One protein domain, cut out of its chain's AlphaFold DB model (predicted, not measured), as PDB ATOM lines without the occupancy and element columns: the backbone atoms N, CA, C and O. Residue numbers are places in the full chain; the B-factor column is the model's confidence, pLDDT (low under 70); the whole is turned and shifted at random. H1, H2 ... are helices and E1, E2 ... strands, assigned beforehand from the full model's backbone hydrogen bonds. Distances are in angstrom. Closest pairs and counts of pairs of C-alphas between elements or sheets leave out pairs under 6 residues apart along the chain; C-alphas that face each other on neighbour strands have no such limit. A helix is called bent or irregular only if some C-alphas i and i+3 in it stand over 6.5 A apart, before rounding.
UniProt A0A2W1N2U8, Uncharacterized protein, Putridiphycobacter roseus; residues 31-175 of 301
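What this domain is: This is residues 31 to 175 of the 301 residues of an uncharacterized protein of Putridiphycobacter roseus (UniProt A0A2W1N2U8). A strongly twisted sheet of six strands makes the body, with H6 over one face and H7 over the opposite face, both at its E4 and E5 part. At one end of the long axis H3, H4 and H5 make a group of helices beside the E1, E2 and E3 part, H5 touching both the others; H2 sits at the sheet's level and H1 is off the sheet. The printed part has 145 residues, with seven named helices and six named strands in the order H1 E1 E2 H2 H3 H4 H5 E3 E4 E5 H6 E6 H7; the class is mixed, helices and strands. The mixed sheet runs E1 E2 E3 E4 E5 E6, with E2 and E3 parallel and the other neighbours antiparallel. The whole is compact, with a radius of gyration of the C-alphas of 15.5 A, but elongated in outline, spanning 47 by 30 by 28 A.

How they stand to each other: H1, residues 39 to 42, is not on the sheet. E1, residues 46 to 49, is an edge strand and forms a hairpin with E2, residues 52 to 55, antiparallel at 144 degrees; N 47 and O 54 are within hydrogen-bond range at 2.8 A. H2, residues 58 to 65, is at the sheet's level with a height over the sheet of 3.4 A, on a local plane fitted to just 6 C-alphas. H3, residues 70 to 82, is near H1 and only just on the sheet, which it only grazes with residues 79 to 80. H4, residues 88 to 95, is irregular, with C-alphas 91 and 94 9.4 A apart, and forms a helical hairpin with H5, residues 101 to 106, at a shallow tilt of 24 degrees; their closest C-alphas, Gly 89 and Asp 104, are 4.4 A apart. H5 touches H3 at a steep tilt of 49 degrees, the same way, with the closest C-alphas, Thr 77 and Leu 102, 5.1 A apart. H5 only grazes the sheet, with residues 103 to 106. E3, residues 112 to 115, is parallel to E2 at 22 degrees, with N 114 and O 53 2.9 A apart; E2, H2 to H5 and E3 are a strand-helix-strand unit, two parallel neighbour strands with helices between. E3, E4, residues 118 to 123, and E5, residues 128 to 133, form a meander, each strand the antiparallel neighbour of the one before; N 113 and O 120 are 3.0 A apart, N 121 and O 130 2.8 A. H6, residues 139 to 144, is over E4 at a height over the sheet of 8.1 A, along it at 1 degree on the local plane; the closest C-alphas, Phe 119 and Tyr 140, are 6.4 A apart. E6, residues 152 to 155, is the other edge strand, antiparallel to E5, with N 129 and O 154 2.9 A apart. H7, residues 160 to 166, is on the opposite face from H6, over E5 and only just over E4, on which 3 of its C-alphas fall; it stands up from the sheet at 44 degrees. Every O i to N i+4 pair is within hydrogen-bond range in H2, H3, H5, H6 and H7, against 2 of 4 in H4; H1 is too short for such a pair.

Where its parts are: H1 begins at C-alpha 39, (175.955, -25.129, 85.386). H3, the longest helix, measures 18.4 A from first to last C-alpha, E4 16.1 A and E5 17.0 A. E4 begins at C-alpha 118, (155.768, -12.321, 94.033), and H7 ends at C-alpha 166, (147.928, -22.084, 98.963).

The domain as a whole: The two C-alphas farthest apart, of Gln 32 and Leu 172, are 49.0 A apart. The printed part has no cut and no long link. Residues 166 to 172, of which 166 belongs to H7, stand free. Mean pLDDT of the printed part is 85.8; residues 31 to 40, 94 to 96 and 168 to 175 are under 70.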
ATOM      1  N   ASP A  31     186.174 -17.585  88.083       50.12
ATOM      2  CA  ASP A  31     185.999 -17.614  86.627       50.12
ATOM      3  C   ASP A  31     185.998 -19.030  86.000       50.12
ATOM      4  O   ASP A  31     185.430 -19.228  84.923       50.12
ATOM      5  N   GLN A  32     186.607 -20.033  86.648       48.50
ATOM      6  CA  GLN A  32     186.662 -21.418  86.153       48.50
ATOM      7  C   GLN A  32     185.483 -22.293  86.597       48.50
ATOM      8  O   GLN A  32     185.244 -23.322  85.973       48.50
ATOM      9  N   ILE A  33     184.735 -21.910  87.637       52.22
ATOM     10  CA  ILE A  33     183.551 -22.664  88.097       52.22
ATOM     11  C   ILE A  33     182.344 -22.372  87.188       52.22
ATOM     12  O   ILE A  33     181.494 -23.228  86.959       52.22
ATOM     13  N   VAL A  34     182.300 -21.178  86.592       50.53
ATOM     14  CA  VAL A  34     181.157 -20.695  85.798       50.53
ATOM     15  C   VAL A  34     181.239 -21.100  84.315       50.53
ATOM     16  O   VAL A  34     180.255 -20.999  83.588       50.53
ATOM     17  N   THR A  35     182.387 -21.591  83.832       46.91
ATOM     18  CA  THR A  35     182.592 -21.906  82.403       46.91
ATOM     19  C   THR A  35     182.242 -23.339  81.986       46.91
ATOM     20  O   THR A  35     182.241 -23.630  80.787       46.91
ATOM     21  N   ASP A  36     181.886 -24.225  82.921       49.91
ATOM     22  CA  ASP A  36     181.336 -25.533  82.565       49.91
ATOM     23  C   ASP A  36     179.880 -25.373  82.109       49.91
ATOM     24  O   ASP A  36     178.989 -25.069  82.894       49.91
ATOM     25  N   ASN A  37     179.620 -25.622  80.820       50.50
ATOM     26  CA  ASN A  37     178.298 -25.517  80.181       50.50
ATOM     27  C   ASN A  37     177.166 -26.313  80.878       50.50
ATOM     28  O   ASN A  37     176.007 -26.150  80.505       50.50
ATOM     29  N   HIS A  38     177.466 -27.163  81.867       51.88
ATOM     30  CA  HIS A  38     176.473 -27.865  82.684       51.88
ATOM     31  C   HIS A  38     175.837 -27.006  83.791       51.88
ATOM     32  O   HIS A  38     174.671 -27.238  84.113       51.88
ATOM     33  N   SER A  39     176.522 -25.988  84.328       57.84
ATOM     34  CA  SER A  39     175.955 -25.129  85.386       57.84
ATOM     35  C   SER A  39     174.793 -24.264  84.872       57.84
ATOM     36  O   SER A  39     173.805 -24.046  85.574       57.84
ATOM     37  N   ASN A  40     174.844 -23.855  83.599       64.12
ATOM     38  CA  ASN A  40     173.807 -23.024  82.977       64.12
ATOM     39  C   ASN A  40     172.447 -23.726  82.829       64.12
ATOM     40  O   ASN A  40     171.420 -23.050  82.823       64.12
ATOM     41  N   GLU A  41     172.399 -25.059  82.710       80.75
ATOM     42  CA  GLU A  41     171.117 -25.776  82.624       80.75
ATOM     43  C   GLU A  41     170.464 -25.932  84.001       80.75
ATOM     44  O   GLU A  41     169.264 -25.662  84.132       80.75
ATOM     45  N   LYS A  42     171.250 -26.281  85.035       86.50
ATOM     46  CA  LYS A  42     170.782 -26.447  86.426       86.50
ATOM     47  C   LYS A  42     170.131 -25.168  86.955       86.50
ATOM     48  O   LYS A  42     169.052 -25.222  87.537       86.50
ATOM     49  N   TYR A  43     170.734 -24.013  86.676       91.06
ATOM     50  CA  TYR A  43     170.254 -22.714  87.159       91.06
ATOM     51  C   TYR A  43     169.459 -21.910  86.122       91.06
ATOM     52  O   TYR A  43     169.195 -20.727  86.326       91.06
ATOM     53  N   SER A  44     169.003 -22.548  85.039       91.12
ATOM     54  CA  SER A  44     168.238 -21.895  83.960       91.12
ATOM     55  C   SER A  44     166.906 -21.268  84.406       91.12
ATOM     56  O   SER A  44     166.337 -20.436  83.696       91.12
ATOM     57  N   ALA A  45     166.391 -21.655  85.577       93.00
ATOM     58  CA  ALA A  45     165.197 -21.068  86.181       93.00
ATOM     59  C   ALA A  45     165.472 -19.787  86.992       93.00
ATOM     60  O   ALA A  45     164.517 -19.129  87.417       93.00
ATOM     61  N   ILE A  46     166.745 -19.442  87.198       94.19
ATOM     62  CA  ILE A  46     167.187 -18.217  87.856       94.19
ATOM     63  C   ILE A  46     167.541 -17.205  86.773       94.19
ATOM     64  O   ILE A  46     168.345 -17.466  85.882       94.19
ATOM     65  N   SER A  47     166.953 -16.023  86.869       92.88
ATOM     66  CA  SER A  47     167.271 -14.890  86.012       92.88
ATOM     67  C   SER A  47     167.601 -13.668  86.853       92.88
ATOM     68  O   SER A  47     167.229 -13.567  88.023       92.88
ATOM     69  N   PHE A  48     168.320 -12.733  86.249       88.25
ATOM     70  CA  PHE A  48     168.612 -11.442  86.844       88.25
ATOM     71  C   PHE A  48     167.937 -10.358  86.010       88.25
ATOM     72  O   PHE A  48     168.314 -10.129  84.861       88.25
ATOM     73  N   ASN A  49     166.940  -9.694  86.594       82.06
ATOM     74  CA  ASN A  49     166.159  -8.665  85.923       82.06
ATOM     75  C   ASN A  49     166.101  -7.414  86.797       82.06
ATOM     76  O   ASN A  49     165.749  -7.471  87.969       82.06
ATOM     77  N   ASN A  50     166.413  -6.251  86.216       81.62
ATOM     78  CA  ASN A  50     166.211  -4.944  86.855       81.62
ATOM     79  C   ASN A  50     166.837  -4.782  88.260       81.62
ATOM     80  O   ASN A  50     166.319  -4.017  89.075       81.62
ATOM     81  N   GLY A  51     167.960  -5.450  88.542       88.62
ATOM     82  CA  GLY A  51     168.687  -5.276  89.804       88.62
ATOM     83  C   GLY A  51     168.345  -6.269  90.918       88.62
ATOM     84  O   GLY A  51     168.897  -6.114  92.003       88.62
ATOM     85  N   TYR A  52     167.508  -7.281  90.664       92.62
ATOM     86  CA  TYR A  52     167.174  -8.339  91.624       92.62
ATOM     87  C   TYR A  52     167.219  -9.739  90.993       92.62
ATOM     88  O   TYR A  52     167.121  -9.896  89.773       92.62
ATOM     89  N   ILE A  53     167.349 -10.755  91.849       95.12
ATOM     90  CA  ILE A  53     167.246 -12.168  91.472       95.12
ATOM     91  C   ILE A  53     165.777 -12.559  91.314       95.12
ATOM     92  O   ILE A  53     164.937 -12.235  92.157       95.12
ATOM     93  N   GLU A  54     165.483 -13.271  90.232       96.12
ATOM     94  CA  GLU A  54     164.165 -13.784  89.894       96.12
ATOM     95  C   GLU A  54     164.212 -15.293  89.663       96.12
ATOM     96  O   GLU A  54     164.856 -15.778  88.732       96.12
ATOM     97  N   PHE A  55     163.457 -16.022  90.476       96.56
ATOM     98  CA  PHE A  55     163.112 -17.414  90.237       96.56
ATOM     99  C   PHE A  55     161.824 -17.458  89.423       96.56
ATOM    100  O   PHE A  55     160.805 -16.900  89.835       96.56
ATOM    101  N   LYS A  56     161.859 -18.136  88.274       96.38
ATOM    102  CA  LYS A  56     160.772 -18.142  87.280       96.38
ATOM    103  C   LYS A  56     159.392 -18.506  87.848       96.38
ATOM    104  O   LYS A  56     158.374 -18.034  87.354       96.38
ATOM    105  N   SER A  57     159.349 -19.386  88.842       96.06
ATOM    106  CA  SER A  57     158.127 -19.885  89.479       96.06
ATOM    107  C   SER A  57     158.398 -20.334  90.915       96.06
ATOM    108  O   SER A  57     159.552 -20.563  91.287       96.06
ATOM    109  N   ILE A  58     157.336 -20.509  91.704       93.75
ATOM    110  CA  ILE A  58     157.423 -21.146  93.026       93.75
ATOM    111  C   ILE A  58     157.948 -22.584  92.895       93.75
ATOM    112  O   ILE A  58     158.882 -22.949  93.598       93.75
ATOM    113  N   ASP A  59     157.453 -23.356  91.925       92.62
ATOM    114  CA  ASP A  59     157.910 -24.735  91.700       92.62
ATOM    115  C   ASP A  59     159.412 -24.809  91.404       92.62
ATOM    116  O   ASP A  59     160.114 -25.659  91.940       92.62
ATOM    117  N   SER A  60     159.940 -23.885  90.592       93.81
ATOM    118  CA  SER A  60     161.385 -23.822  90.335       93.81
ATOM    119  C   SER A  60     162.200 -23.400  91.554       93.81
ATOM    120  O   SER A  60     163.359 -23.778  91.660       93.81
ATOM    121  N   TYR A  61     161.619 -22.601  92.451       95.06
ATOM    122  CA  TYR A  61     162.267 -22.224  93.704       95.06
ATOM    123  C   TYR A  61     162.373 -23.436  94.632       95.06
ATOM    124  O   TYR A  61     163.455 -23.729  95.130       95.06
ATOM    125  N   TYR A  62     161.281 -24.191  94.783       88.69
ATOM    126  CA  TYR A  62     161.273 -25.446  95.531       88.69
ATOM    127  C   TYR A  62     162.223 -26.482  94.936       88.69
ATOM    128  O   TYR A  62     163.077 -26.983  95.650       88.69
ATOM    129  N   ALA A  63     162.192 -26.706  93.624       88.50
ATOM    130  CA  ALA A  63     163.079 -27.674  92.978       88.50
ATOM    131  C   ALA A  63     164.583 -27.386  93.169       88.50
ATOM    132  O   ALA A  63     165.392 -28.296  93.015       88.50
ATOM    133  N   LEU A  64     164.964 -26.135  93.459       90.94
ATOM    134  CA  LEU A  64     166.356 -25.737  93.685       90.94
ATOM    135  C   LEU A  64     166.777 -25.760  95.159       90.94
ATOM    136  O   LEU A  64     167.966 -25.881  95.434       90.94
ATOM    137  N   LEU A  65     165.838 -25.560  96.086       89.88
ATOM    138  CA  LEU A  65     166.140 -25.252  97.489       89.88
ATOM    139  C   LEU A  65     165.483 -26.207  98.492       89.88
ATOM    140  O   LEU A  65     165.819 -26.174  99.676       89.88
ATOM    141  N   GLU A  66     164.522 -27.019  98.060       82.31
ATOM    142  CA  GLU A  66     163.937 -28.076  98.876       82.31
ATOM    143  C   GLU A  66     164.923 -29.244  98.964       82.31
ATOM    144  O   GLU A  66     165.371 -29.761  97.943       82.31
ATOM    145  N   ASP A  67     165.279 -29.628 100.193       71.81
ATOM    146  CA  ASP A  67     166.223 -30.717 100.490       71.81
ATOM    147  C   ASP A  67     167.584 -30.593  99.777       71.81
ATOM    148  O   ASP A  67     168.207 -31.588  99.406       71.81
ATOM    149  N   VAL A  68     168.059 -29.356  99.604       76.88
ATOM    150  CA  VAL A  68     169.342 -29.061  98.961       76.88
ATOM    151  C   VAL A  68     170.519 -29.546  99.823       76.88
ATOM    152  O   VAL A  68     170.592 -29.269 101.023       76.88
ATOM    153  N   GLU A  69     171.453 -30.282  99.216       77.69
ATOM    154  CA  GLU A  69     172.673 -30.733  99.892       77.69
ATOM    155  C   GLU A  69     173.670 -29.573 100.062       77.69
ATOM    156  O   GLU A  69     173.658 -28.602  99.306       77.69
ATOM    157  N   SER A  70     174.572 -29.655 101.047       76.19
ATOM    158  CA  SER A  70     175.508 -28.553 101.331       76.19
ATOM    159  C   SER A  70     176.421 -28.204 100.146       76.19
ATOM    160  O   SER A  70     176.648 -27.020  99.902       76.19
ATOM    161  N   ASP A  71     176.873 -29.199  99.377       79.75
ATOM    162  CA  ASP A  71     177.692 -28.980  98.175       79.75
ATOM    163  C   ASP A  71     176.896 -28.232  97.083       79.75
ATOM    164  O   ASP A  71     177.416 -27.331  96.422       79.75
ATOM    165  N   ASP A  72     175.602 -28.542  96.936       86.44
ATOM    166  CA  ASP A  72     174.705 -27.856  95.997       86.44
ATOM    167  C   ASP A  72     174.424 -26.406  96.420       86.44
ATOM    168  O   ASP A  72     174.302 -25.519  95.565       86.44
ATOM    169  N   VAL A  73     174.338 -26.145  97.731       87.69
ATOM    170  CA  VAL A  73     174.196 -24.787  98.279       87.69
ATOM    171  C   VAL A  73     175.424 -23.942  97.972       87.69
ATOM    172  O   VAL A  73     175.278 -22.778  97.589       87.69
ATOM    173  N   GLU A  74     176.626 -24.496  98.131       89.94
ATOM    174  CA  GLU A  74     177.864 -23.786  97.812       89.94
ATOM    175  C   GLU A  74     177.935 -23.453  96.316       89.94
ATOM    176  O   GLU A  74     178.155 -22.293  95.956       89.94
ATOM    177  N   GLU A  75     177.650 -24.424  95.441       91.62
ATOM    178  CA  GLU A  75     177.614 -24.215  93.989       91.62
ATOM    179  C   GLU A  75     176.606 -23.120  93.601       91.62
ATOM    180  O   GLU A  75     176.943 -22.191  92.859       91.62
ATOM    181  N   LEU A  76     175.390 -23.169  94.159       92.50
ATOM    182  CA  LEU A  76     174.363 -22.156  93.921       92.50
ATOM    183  C   LEU A  76     174.802 -20.779  94.436       92.50
ATOM    184  O   LEU A  76     174.604 -19.768  93.762       92.50
ATOM    185  N   THR A  77     175.422 -20.723  95.613       93.00
ATOM    186  CA  THR A  77     175.927 -19.479  96.205       93.00
ATOM    187  C   THR A  77     177.000 -18.852  95.316       93.00
ATOM    188  O   THR A  77     176.958 -17.648  95.051       93.00
ATOM    189  N   LEU A  78     177.939 -19.654  94.810       91.50
ATOM    190  CA  LEU A  78     178.978 -19.203  93.885       91.50
ATOM    191  C   LEU A  78     178.383 -18.731  92.557       91.50
ATOM    192  O   LEU A  78     178.748 -17.652  92.080       91.50
ATOM    193  N   TYR A  79     177.423 -19.476  92.001       92.56
ATOM    194  CA  TYR A  79     176.686 -19.065  90.809       92.56
ATOM    195  C   TYR A  79     176.020 -17.701  91.016       92.56
ATOM    196  O   TYR A  79     176.264 -16.774  90.243       92.56
ATOM    197  N   LEU A  80     175.258 -17.522  92.098       92.31
ATOM    198  CA  LEU A  80     174.595 -16.254  92.407       92.31
ATOM    199  C   LEU A  80     175.597 -15.110  92.602       92.31
ATOM    200  O   LEU A  80     175.381 -14.008  92.100       92.31
ATOM    201  N   ARG A  81     176.728 -15.353  93.275       90.25
ATOM    202  CA  ARG A  81     177.794 -14.350  93.454       90.25
ATOM    203  C   ARG A  81     178.456 -13.950  92.135       90.25
ATOM    204  O   ARG A  81     178.879 -12.793  92.021       90.25
ATOM    205  N   SER A  82     178.519 -14.862  91.164       89.44
ATOM    206  CA  SER A  82     179.053 -14.601  89.821       89.44
ATOM    207  C   SER A  82     178.152 -13.702  88.973       89.44
ATOM    208  O   SER A  82     178.631 -13.061  88.038       89.44
ATOM    209  N   LEU A  83     176.864 -13.599  89.318       87.88
ATOM    210  CA  LEU A  83     175.948 -12.688  88.644       87.88
ATOM    211  C   LEU A  83     176.367 -11.232  88.910       87.88
ATOM    212  O   LEU A  83     176.698 -10.843  90.040       87.88
ATOM    213  N   ASP A  84     176.329 -10.412  87.857       84.88
ATOM    214  CA  ASP A  84     176.691  -8.991  87.899       84.88
ATOM    215  C   ASP A  84     175.578  -8.147  88.538       84.88
ATOM    216  O   ASP A  84     174.892  -7.347  87.897       84.88
ATOM    217  N   PHE A  85     175.353  -8.376  89.830       88.00
ATOM    218  CA  PHE A  85     174.424  -7.595  90.626       88.00
ATOM    219  C   PHE A  85     174.941  -7.293  92.027       88.00
ATOM    220  O   PHE A  85     175.803  -7.982  92.584       88.00
ATOM    221  N   LEU A  86     174.381  -6.222  92.593       87.12
ATOM    222  CA  LEU A  86     174.683  -5.766  93.939       87.12
ATOM    223  C   LEU A  86     173.801  -6.509  94.944       87.12
ATOM    224  O   LEU A  86     172.720  -6.034  95.309       87.12
ATOM    225  N   SER A  87     174.274  -7.682  95.359       90.25
ATOM    226  CA  SER A  87     173.634  -8.455  96.418       90.25
ATOM    227  C   SER A  87     173.764  -7.765  97.778       90.25
ATOM    228  O   SER A  87     174.633  -6.908  97.986       90.25
ATOM    229  N   TYR A  88     172.899  -8.145  98.716       88.50
ATOM    230  CA  TYR A  88     172.942  -7.666 100.094       88.50
ATOM    231  C   TYR A  88     174.306  -7.945 100.745       88.50
ATOM    232  O   TYR A  88     174.921  -7.021 101.285       88.50
ATOM    233  N   GLY A  89     174.831  -9.168 100.586       83.56
ATOM    234  CA  GLY A  89     176.143  -9.549 101.117       83.56
ATOM    235  C   GLY A  89     177.292  -8.708 100.546       83.56
ATOM    236  O   GLY A  89     178.128  -8.207 101.296       83.56
ATOM    237  N   LYS A  90     177.298  -8.438  99.228       84.19
ATOM    238  CA  LYS A  90     178.329  -7.590  98.589       84.19
ATOM    239  C   LYS A  90     178.339  -6.155  99.133       84.19
ATOM    240  O   LYS A  90     179.386  -5.519  99.157       84.19
ATOM    241  N   LEU A  91     177.183  -5.637  99.548       84.50
ATOM    242  CA  LEU A  91     177.039  -4.282 100.089       84.50
ATOM    243  C   LEU A  91     177.582  -4.141 101.511       84.50
ATOM    244  O   LEU A  91     178.088  -3.077 101.867       84.50
ATOM    245  N   LYS A  92     177.427  -5.190 102.320       78.31
ATOM    246  CA  LYS A  92     177.854  -5.223 103.722       78.31
ATOM    247  C   LYS A  92     179.309  -5.673 103.892       78.31
ATOM    248  O   LYS A  92     179.928  -5.308 104.886       78.31
ATOM    249  N   GLY A  93     179.874  -6.386 102.915       74.94
ATOM    250  CA  GLY A  93     181.237  -6.910 103.007       74.94
ATOM    251  C   GLY A  93     181.365  -7.918 104.153       74.94
ATOM    252  O   GLY A  93     180.456  -8.712 104.375       74.94
ATOM    253  N   GLU A  94     182.468  -7.859 104.905       64.19
ATOM    254  CA  GLU A  94     182.708  -8.725 106.076       64.19
ATOM    255  C   GLU A  94     181.737  -8.464 107.248       64.19
ATOM    256  O   GLU A  94     181.666  -9.263 108.177       64.19
ATOM    257  N   GLU A  95     180.965  -7.372 107.214       64.56
ATOM    258  CA  GLU A  95     179.995  -7.007 108.257       64.56
ATOM    259  C   GLU A  95     178.566  -7.483 107.948       64.56
ATOM    260  O   GLU A  95     177.594  -6.874 108.409       64.56
ATOM    261  N   SER A  96     178.392  -8.530 107.132       69.38
ATOM    262  CA  SER A  96     177.053  -9.090 106.949       69.38
ATOM    263  C   SER A  96     176.493  -9.556 108.293       69.38
ATOM    264  O   SER A  96     177.113 -10.314 109.036       69.38
ATOM    265  N   GLU A  97     175.297  -9.068 108.618       72.06
ATOM    266  CA  GLU A  97     174.557  -9.478 109.812       72.06
ATOM    267  C   GLU A  97     173.937 -10.873 109.633       72.06
ATOM    268  O   GLU A  97     173.435 -11.450 110.600       72.06
ATOM    269  N   LEU A  98     173.947 -11.414 108.407       82.75
ATOM    270  CA  LEU A  98     173.393 -12.725 108.112       82.75
ATOM    271  C   LEU A  98     174.445 -13.808 108.270       82.75
ATOM    272  O   LEU A  98     175.448 -13.854 107.571       82.75
ATOM    273  N   ASP A  99     174.138 -14.769 109.128       85.25
ATOM    274  CA  ASP A  99     174.865 -16.029 109.208       85.25
ATOM    275  C   ASP A  99     174.352 -17.004 108.130       85.25
ATOM    276  O   ASP A  99     173.980 -18.128 108.445       85.25
ATOM    277  N   SER A 100     174.232 -16.569 106.869       90.44
ATOM    278  CA  SER A 100     173.768 -17.412 105.755       90.44
ATOM    279  C   SER A 100     174.262 -16.887 104.405       90.44
ATOM    280  O   SER A 100     173.674 -15.974 103.820       90.44
ATOM    281  N   ASP A 101     175.334 -17.498 103.894       91.06
ATOM    282  CA  ASP A 101     175.978 -17.107 102.634       91.06
ATOM    283  C   ASP A 101     175.030 -17.150 101.434       91.06
ATOM    284  O   ASP A 101     175.082 -16.275 100.563       91.06
ATOM    285  N   LEU A 102     174.149 -18.153 101.404       93.69
ATOM    286  CA  LEU A 102     173.170 -18.321 100.340       93.69
ATOM    287  C   LEU A 102     172.167 -17.163 100.333       93.69
ATOM    288  O   LEU A 102     171.939 -16.552  99.290       93.69
ATOM    289  N   MET A 103     171.601 -16.806 101.489       94.56
ATOM    290  CA  MET A 103     170.644 -15.696 101.567       94.56
ATOM    291  C   MET A 103     171.295 -14.349 101.253       94.56
ATOM    292  O   MET A 103     170.695 -13.524 100.561       94.56
ATOM    293  N   ASP A 104     172.543 -14.153 101.678       93.19
ATOM    294  CA  ASP A 104     173.350 -12.989 101.307       93.19
ATOM    295  C   ASP A 104     173.578 -12.873  99.797       93.19
ATOM    296  O   ASP A 104     173.653 -11.762  99.253       93.19
ATOM    297  N   ALA A 105     173.697 -14.015  99.120       93.88
ATOM    298  CA  ALA A 105     173.855 -14.103  97.678       93.88
ATOM    299  C   ALA A 105     172.524 -14.032  96.916       93.88
ATOM    300  O   ALA A 105     172.537 -13.645  95.757       93.88
ATOM    301  N   MET A 106     171.386 -14.380  97.523       95.19
ATOM    302  CA  MET A 106     170.070 -14.372  96.863       95.19
ATOM    303  C   MET A 106     169.385 -13.004  96.872       95.19
ATOM    304  O   MET A 106     168.602 -12.697  95.974       95.19
ATOM    305  N   LEU A 107     169.632 -12.197  97.901       95.81
ATOM    306  CA  LEU A 107     168.916 -10.945  98.120       95.81
ATOM    307  C   LEU A 107     169.607  -9.761  97.455       95.81
ATOM    308  O   LEU A 107     170.830  -9.633  97.489       95.81
ATOM    309  N   ASP A 108     168.818  -8.841  96.902       95.25
ATOM    310  CA  ASP A 108     169.333  -7.560  96.424       95.25
ATOM    311  C   ASP A 108     169.655  -6.583  97.575       95.25
ATOM    312  O   ASP A 108     169.403  -6.841  98.755       95.25
ATOM    313  N   LYS A 109     170.164  -5.395  97.233       93.69
ATOM    314  CA  LYS A 109     170.458  -4.317  98.196       93.69
ATOM    315  C   LYS A 109     169.297  -3.901  99.109       93.69
ATOM    316  O   LYS A 109     169.534  -3.347 100.181       93.69
ATOM    317  N   ASN A 110     168.058  -4.100  98.670       95.44
ATOM    318  CA  ASN A 110     166.844  -3.762  99.405       95.44
ATOM    319  C   ASN A 110     166.291  -4.967 100.179       95.44
ATOM    320  O   ASN A 110     165.207  -4.857 100.763       95.44
ATOM    321  N   LYS A 111     167.036  -6.080 100.219       96.25
ATOM    322  CA  LYS A 111     166.645  -7.363 100.812       96.25
ATOM    323  C   LYS A 111     165.435  -7.976 100.105       96.25
ATOM    324  O   LYS A 111     164.565  -8.546 100.762       96.25
ATOM    325  N   ILE A 112     165.351  -7.796  98.786       97.25
ATOM    326  CA  ILE A 112     164.260  -8.277  97.937       97.25
ATOM    327  C   ILE A 112     164.761  -9.392  97.018       97.25
ATOM    328  O   ILE A 112     165.846  -9.297  96.444       97.25
ATOM    329  N   LEU A 113     163.927 -10.416  96.838       97.00
ATOM    330  CA  LEU A 113     163.994 -11.343  95.710       97.00
ATOM    331  C   LEU A 113     162.618 -11.468  95.042       97.00
ATOM    332  O   LEU A 113     161.596 -11.086  95.623       97.00
ATOM    333  N   LYS A 114     162.581 -12.015  93.827       97.69
ATOM    334  CA  LYS A 114     161.339 -12.341  93.122       97.69
ATOM    335  C   LYS A 114     161.191 -13.857  92.972       97.69
ATOM    336  O   LYS A 114     162.111 -14.520  92.502       97.69
ATOM    337  N   VAL A 115     160.032 -14.395  93.348       97.75
ATOM    338  CA  VAL A 115     159.686 -15.815  93.183       97.75
ATOM    339  C   VAL A 115     158.342 -15.923  92.479       97.75
ATOM    340  O   VAL A 115     157.307 -15.564  93.043       97.75
ATOM    341  N   GLY A 116     158.351 -16.405  91.235       96.50
ATOM    342  CA  GLY A 116     157.163 -16.402  90.388       96.50
ATOM    343  C   GLY A 116     156.572 -14.997  90.283       96.50
ATOM    344  O   GLY A 116     157.269 -14.047  89.944       96.50
ATOM    345  N   GLU A 117     155.295 -14.849  90.626       97.12
ATOM    346  CA  GLU A 117     154.582 -13.568  90.565       97.12
ATOM    347  C   GLU A 117     154.790 -12.664  91.796       97.12
ATOM    348  O   GLU A 117     154.136 -11.629  91.903       97.12
ATOM    349  N   TRP A 118     155.647 -13.029  92.755       98.19
ATOM    350  CA  TRP A 118     155.768 -12.321  94.033       98.19
ATOM    351  C   TRP A 118     157.124 -11.644  94.196       98.19
ATOM    352  O   TRP A 118     158.169 -12.289  94.131       98.19
ATOM    353  N   PHE A 119     157.104 -10.349  94.505       98.38
ATOM    354  CA  PHE A 119     158.239  -9.659  95.111       98.38
ATOM    355  C   PHE A 119     158.199  -9.870  96.616       98.38
ATOM    356  O   PHE A 119     157.176  -9.580  97.239       98.38
ATOM    357  N   ILE A 120     159.302 -10.338  97.196       98.44
ATOM    358  CA  ILE A 120     159.391 -10.683  98.615       98.44
ATOM    359  C   ILE A 120     160.561  -9.931  99.241       98.44
ATOM    360  O   ILE A 120     161.696 -10.083  98.803       98.44
ATOM    361  N   GLN A 121     160.278  -9.123 100.263       98.12
ATOM    362  CA  GLN A 121     161.260  -8.376 101.041       98.12
ATOM    363  C   GLN A 121     161.385  -8.945 102.447       98.12
ATOM    364  O   GLN A 121     160.372  -9.125 103.126       98.12
ATOM    365  N   ILE A 122     162.617  -9.117 102.916       96.88
ATOM    366  CA  ILE A 122     162.909  -9.671 104.237       96.88
ATOM    367  C   ILE A 122     163.482  -8.577 105.140       96.88
ATOM    368  O   ILE A 122     164.490  -7.945 104.823       96.88
ATOM    369  N   ASP A 123     162.833  -8.340 106.276       94.62
ATOM    370  CA  ASP A 123     163.332  -7.484 107.346       94.62
ATOM    371  C   ASP A 123     163.814  -8.346 108.515       94.62
ATOM    372  O   ASP A 123     163.030  -8.791 109.352       94.62
ATOM    373  N   PHE A 124     165.127  -8.568 108.564       88.81
ATOM    374  CA  PHE A 124     165.770  -9.368 109.607       88.81
ATOM    375  C   PHE A 124     165.638  -8.757 111.004       88.81
ATOM    376  O   PHE A 124     165.536  -9.494 111.974       88.81
ATOM    377  N   VAL A 125     165.621  -7.421 111.114       88.69
ATOM    378  CA  VAL A 125     165.589  -6.733 112.416       88.69
ATOM    379  C   VAL A 125     164.178  -6.761 112.991       88.69
ATOM    380  O   VAL A 125     163.995  -7.004 114.179       88.69
ATOM    381  N   GLY A 126     163.176  -6.515 112.143       90.69
ATOM    382  CA  GLY A 126     161.768  -6.610 112.521       90.69
ATOM    383  C   GLY A 126     161.225  -8.040 112.567       90.69
ATOM    384  O   GLY A 126     160.086  -8.231 112.990       90.69
ATOM    385  N   GLU A 127     162.004  -9.028 112.116       91.00
ATOM    386  CA  GLU A 127     161.587 -10.424 111.924       91.00
ATOM    387  C   GLU A 127     160.335 -10.555 111.041       91.00
ATOM    388  O   GLU A 127     159.481 -11.426 111.252       91.00
ATOM    389  N   LYS A 128     160.229  -9.688 110.028       94.75
ATOM    390  CA  LYS A 128     159.088  -9.614 109.112       94.75
ATOM    391  C   LYS A 128     159.466  -9.990 107.694       94.75
ATOM    392  O   LYS A 128     160.566  -9.714 107.224       94.75
ATOM    393  N   VAL A 129     158.493 -10.542 106.984       96.44
ATOM    394  CA  VAL A 129     158.554 -10.740 105.538       96.44
ATOM    395  C   VAL A 129     157.373 -10.025 104.909       96.44
ATOM    396  O   VAL A 129     156.247 -10.099 105.397       96.44
ATOM    397  N   PHE A 130     157.628  -9.310 103.823       98.06
ATOM    398  CA  PHE A 130     156.617  -8.561 103.097       98.06
ATOM    399  C   PHE A 130     156.554  -9.053 101.663       98.06
ATOM    400  O   PHE A 130     157.591  -9.127 101.010       98.06
ATOM    401  N   ALA A 131     155.356  -9.322 101.154       98.06
ATOM    402  CA  ALA A 131     155.173  -9.770  99.780       98.06
ATOM    403  C   ALA A 131     154.171  -8.897  99.023       98.06
ATOM    404  O   ALA A 131     153.161  -8.461  99.583       98.06
ATOM    405  N   LEU A 132     154.430  -8.664  97.738       98.00
ATOM    406  CA  LEU A 132     153.521  -7.960  96.838       98.00
ATOM    407  C   LEU A 132     153.558  -8.593  95.445       98.00
ATOM    408  O   LEU A 132     154.635  -8.870  94.918       98.00
ATOM    409  N   SER A 133     152.382  -8.820  94.860       97.56
ATOM    410  CA  SER A 133     152.268  -9.416  93.525       97.56
ATOM    411  C   SER A 133     152.802  -8.461  92.457       97.56
ATOM    412  O   SER A 133     152.562  -7.254  92.514       97.56
ATOM    413  N   GLU A 134     153.475  -9.002  91.445       96.88
ATOM    414  CA  GLU A 134     153.958  -8.273  90.271       96.88
ATOM    415  C   GLU A 134     152.829  -7.653  89.439       96.88
ATOM    416  O   GLU A 134     153.067  -6.698  88.701       96.88
ATOM    417  N   SER A 135     151.598  -8.159  89.585       97.38
ATOM    418  CA  SER A 135     150.404  -7.596  88.946       97.38
ATOM    419  C   SER A 135     150.104  -6.164  89.409       97.38
ATOM    420  O   SER A 135     149.415  -5.407  88.720       97.38
ATOM    421  N   ILE A 136     150.651  -5.763  90.560       97.81
ATOM    422  CA  ILE A 136     150.534  -4.417  91.101       97.81
ATOM    423  C   ILE A 136     151.540  -3.493  90.417       97.81
ATOM    424  O   ILE A 136     152.750  -3.717  90.425       97.81
ATOM    425  N   ASN A 137     151.044  -2.388  89.857       95.56
ATOM    426  CA  ASN A 137     151.902  -1.413  89.191       95.56
ATOM    427  C   ASN A 137     152.982  -0.878  90.149       95.56
ATOM    428  O   ASN A 137     152.670  -0.425  91.251       95.56
ATOM    429  N   ASN A 138     154.240  -0.894  89.705       95.25
ATOM    430  CA  ASN A 138     155.416  -0.538  90.505       95.25
ATOM    431  C   ASN A 138     155.575  -1.357  91.804       95.25
ATOM    432  O   ASN A 138     156.128  -0.834  92.773       95.25
ATOM    433  N   ALA A 139     155.141  -2.627  91.827       97.38
ATOM    434  CA  ALA A 139     155.182  -3.501  93.006       97.38
ATOM    435  C   ALA A 139     156.508  -3.429  93.780       97.38
ATOM    436  O   ALA A 139     156.510  -3.152  94.977       97.38
ATOM    437  N   TYR A 140     157.641  -3.577  93.091       97.31
ATOM    438  CA  TYR A 140     158.966  -3.489  93.710       97.31
ATOM    439  C   TYR A 140     159.169  -2.176  94.493       97.31
ATOM    440  O   TYR A 140     159.503  -2.190  95.675       97.31
ATOM    441  N   GLN A 141     158.909  -1.022  93.866       97.25
ATOM    442  CA  GLN A 141     159.080   0.286  94.515       97.25
ATOM    443  C   GLN A 141     158.052   0.514  95.627       97.25
ATOM    444  O   GLN A 141     158.353   1.160  96.632       97.25
ATOM    445  N   SER A 142     156.842  -0.022  95.477       97.62
ATOM    446  CA  SER A 142     155.838  -0.015  96.537       97.62
ATOM    447  C   SER A 142     156.269  -0.833  97.751       97.62
ATOM    448  O   SER A 142     156.005  -0.408  98.875       97.62
ATOM    449  N   LEU A 143     156.956  -1.958  97.538       97.06
ATOM    450  CA  LEU A 143     157.476  -2.808  98.603       97.06
ATOM    451  C   LEU A 143     158.608  -2.117  99.368       97.06
ATOM    452  O   LEU A 143     158.546  -2.053 100.595       97.06
ATOM    453  N   VAL A 144     159.565  -1.517  98.645       96.81
ATOM    454  CA  VAL A 144     160.667  -0.719  99.219       96.81
ATOM    455  C   VAL A 144     160.134   0.426 100.083       96.81
ATOM    456  O   VAL A 144     160.602   0.626 101.200       96.81
ATOM    457  N   ASN A 145     159.129   1.158  99.594       97.19
ATOM    458  CA  ASN A 145     158.578   2.330 100.284       97.19
ATOM    459  C   ASN A 145     157.452   2.005 101.280       97.19
ATOM    460  O   ASN A 145     156.914   2.926 101.893       97.19
ATOM    461  N   LYS A 146     157.040   0.734 101.397       96.31
ATOM    462  CA  LYS A 146     155.874   0.298 102.191       96.31
ATOM    463  C   LYS A 146     154.607   1.118 101.913       96.31
ATOM    464  O   LYS A 146     153.842   1.436 102.816       96.31
ATOM    465  N   SER A 147     154.390   1.484 100.650       95.81
ATOM    466  CA  SER A 147     153.371   2.471 100.265       95.81
ATOM    467  C   SER A 147     152.071   1.870  99.731       95.81
ATOM    468  O   SER A 147     151.126   2.610  99.451       95.81
ATOM    469  N   ASN A 148     152.000   0.545  99.577       96.19
ATOM    470  CA  ASN A 148     150.823  -0.138  99.055       96.19
ATOM    471  C   ASN A 148     150.110  -0.946 100.151       96.19
ATOM    472  O   ASN A 148     150.722  -1.709 100.890       96.19
ATOM    473  N   ARG A 149     148.792  -0.779 100.225       95.38
ATOM    474  CA  ARG A 149     147.884  -1.458 101.162       95.38
ATOM    475  C   ARG A 149     147.667  -2.949 100.872       95.38
ATOM    476  O   ARG A 149     147.132  -3.644 101.722       95.38
ATOM    477  N   GLU A 150     148.050  -3.420  99.690       96.19
ATOM    478  CA  GLU A 150     147.977  -4.829  99.275       96.19
ATOM    479  C   GLU A 150     149.243  -5.619  99.642       96.19
ATOM    480  O   GLU A 150     149.337  -6.809  99.341       96.19
ATOM    481  N   ILE A 151     150.220  -4.977 100.295       97.31
ATOM    482  CA  ILE A 151     151.388  -5.669 100.840       97.31
ATOM    483  C   ILE A 151     150.908  -6.670 101.890       97.31
ATOM    484  O   ILE A 151     150.280  -6.301 102.884       97.31
ATOM    485  N   LYS A 152     151.233  -7.941 101.666       95.94
ATOM    486  CA  LYS A 152     151.043  -9.006 102.646       95.94
ATOM    487  C   LYS A 152     152.214  -8.984 103.623       95.94
ATOM    488  O   LYS A 152     153.360  -8.865 103.193       95.94
ATOM    489  N   GLU A 153     151.924  -9.104 104.912       94.88
ATOM    490  CA  GLU A 153     152.921  -9.155 105.982       94.88
ATOM    491  C   GLU A 153     152.895 -10.526 106.664       94.88
ATOM    492  O   GLU A 153     151.826 -11.049 106.986       94.88
ATOM    493  N   PHE A 154     154.084 -11.071 106.896       92.38
ATOM    494  CA  PHE A 154     154.344 -12.359 107.526       92.38
ATOM    495  C   PHE A 154     155.472 -12.218 108.555       92.38
ATOM    496  O   PHE A 154     156.190 -11.213 108.587       92.38
ATOM    497  N   SER A 155     155.652 -13.234 109.388       90.88
ATOM    498  CA  SER A 155     156.860 -13.420 110.188       90.88
ATOM    499  C   SER A 155     157.940 -14.142 109.379       90.88
ATOM    500  O   SER A 155     157.647 -14.936 108.492       90.88
ATOM    501  N   THR A 156     159.208 -13.934 109.734       91.12
ATOM    502  CA  THR A 156     160.316 -14.790 109.271       91.12
ATOM    503  C   THR A 156     160.181 -16.253 109.712       91.12
ATOM    504  O   THR A 156     160.843 -17.116 109.146       91.12
ATOM    505  N   GLY A 157     159.332 -16.555 110.699       85.56
ATOM    506  CA  GLY A 157     158.992 -17.922 111.095       85.56
ATOM    507  C   GLY A 157     157.872 -18.577 110.277       85.56
ATOM    508  O   GLY A 157     157.609 -19.758 110.490       85.56
ATOM    509  N   ASP A 158     157.205 -17.852 109.381       85.19
ATOM    510  CA  ASP A 158     156.132 -18.407 108.548       85.19
ATOM    511  C   ASP A 158     156.702 -19.054 107.278       85.19
ATOM    512  O   ASP A 158     157.657 -18.533 106.712       85.19
ATOM    513  N   ASP A 159     156.078 -20.118 106.765       86.00
ATOM    514  CA  ASP A 159     156.391 -20.672 105.435       86.00
ATOM    515  C   ASP A 159     155.800 -19.780 104.336       86.00
ATOM    516  O   ASP A 159     154.772 -20.084 103.729       86.00
ATOM    517  N   VAL A 160     156.424 -18.630 104.088       91.75
ATOM    518  CA  VAL A 160     155.862 -17.568 103.242       91.75
ATOM    519  C   VAL A 160     155.578 -18.058 101.825       91.75
ATOM    520  O   VAL A 160     154.525 -17.737 101.283       91.75
ATOM    521  N   ILE A 161     156.467 -18.857 101.227       91.88
ATOM    522  CA  ILE A 161     156.267 -19.377  99.864       91.88
ATOM    523  C   ILE A 161     155.011 -20.253  99.782       91.88
ATOM    524  O   ILE A 161     154.223 -20.112  98.847       91.88
ATOM    525  N   ASP A 162     154.776 -21.089 100.793       86.19
ATOM    526  CA  ASP A 162     153.602 -21.960 100.839       86.19
ATOM    527  C   ASP A 162     152.314 -21.169 101.064       86.19
ATOM    528  O   ASP A 162     151.327 -21.364 100.357       86.19
ATOM    529  N   LEU A 163     152.349 -20.203 101.986       87.69
ATOM    530  CA  LEU A 163     151.219 -19.313 102.256       87.69
ATOM    531  C   LEU A 163     150.853 -18.451 101.041       87.69
ATOM    532  O   LEU A 163     149.690 -18.084 100.861       87.69
ATOM    533  N   LEU A 164     151.834 -18.095 100.207       91.06
ATOM    534  CA  LEU A 164     151.592 -17.383  98.954       91.06
ATOM    535  C   LEU A 164     150.965 -18.286  97.885       91.06
ATOM    536  O   LEU A 164     150.129 -17.791  97.130       91.06
ATOM    537  N   LEU A 165     151.321 -19.575  97.849       87.19
ATOM    538  CA  LEU A 165     150.791 -20.561  96.901       87.19
ATOM    539  C   LEU A 165     149.369 -21.021  97.257       87.19
ATOM    540  O   LEU A 165     148.478 -20.995  96.411       87.19
ATOM    541  N   ASN A 166     149.160 -21.432  98.508       81.25
ATOM    542  CA  ASN A 166     147.928 -22.084  98.963       81.25
ATOM    543  C   ASN A 166     146.914 -21.101  99.571       81.25
ATOM    544  O   ASN A 166     145.749 -21.439  99.774       81.25
ATOM    545  N   GLY A 167     147.329 -19.860  99.833       76.25
ATOM    546  CA  GLY A 167     146.513 -18.881 100.541       76.25
ATOM    547  C   GLY A 167     146.462 -19.129 102.053       76.25
ATOM    548  O   GLY A 167     147.133 -19.995 102.605       76.25
ATOM    549  N   PHE A 168     145.675 -18.311 102.753       65.69
ATOM    550  CA  PHE A 168     145.503 -18.408 104.204       65.69
ATOM    551  C   PHE A 168     144.309 -19.317 104.522       65.69
ATOM    552  O   PHE A 168     143.195 -18.814 104.671       65.69
ATOM    553  N   GLU A 169     144.500 -20.636 104.601       53.06
ATOM    554  CA  GLU A 169     143.381 -21.538 104.928       53.06
ATOM    555  C   GLU A 169     142.962 -21.453 106.410       53.06
ATOM    556  O   GLU A 169     141.769 -21.546 106.707       53.06
ATOM    557  N   SER A 170     143.870 -21.135 107.347       51.62
ATOM    558  CA  SER A 170     143.497 -20.729 108.710       51.62
ATOM    559  C   SER A 170     144.628 -20.017 109.477       51.62
ATOM    560  O   SER A 170     145.810 -20.270 109.260       51.62
ATOM    561  N   GLU A 171     144.291 -19.152 110.447       49.91
ATOM    562  CA  GLU A 171     145.271 -18.629 111.429       49.91
ATOM    563  C   GLU A 171     145.881 -19.740 112.309       49.91
ATOM    564  O   GLU A 171     146.924 -19.532 112.926       49.91
ATOM    565  N   LEU A 172     145.257 -20.924 112.358       47.44
ATOM    566  CA  LEU A 172     145.756 -22.086 113.092       47.44
ATOM    567  C   LEU A 172     146.945 -22.748 112.381       47.44
ATOM    568  O   LEU A 172     147.849 -23.228 113.067       47.44
ATOM    569  N   ASP A 173     147.027 -22.676 111.053       47.59
ATOM    570  CA  ASP A 173     148.179 -23.192 110.296       47.59
ATOM    571  C   ASP A 173     149.447 -22.357 110.536       47.59
ATOM    572  O   ASP A 173     150.559 -22.870 110.461       47.59
ATOM    573  N   ARG A 174     149.295 -21.096 110.975       50.38
ATOM    574  CA  ARG A 174     150.412 -20.251 111.442       50.38
ATOM    575  C   ARG A 174     150.978 -20.682 112.804       50.38
ATOM    576  O   ARG A 174     152.037 -20.216 113.207       50.38
ATOM    577  N   SER A 175     150.276 -21.537 113.558       43.09
ATOM    578  CA  SER A 175     150.509 -21.714 115.004       43.09
ATOM    579  C   SER A 175     151.219 -23.010 115.419       43.09
ATOM    580  O   SER A 175     151.452 -23.232 116.610       43.09
TER     581      SER A 175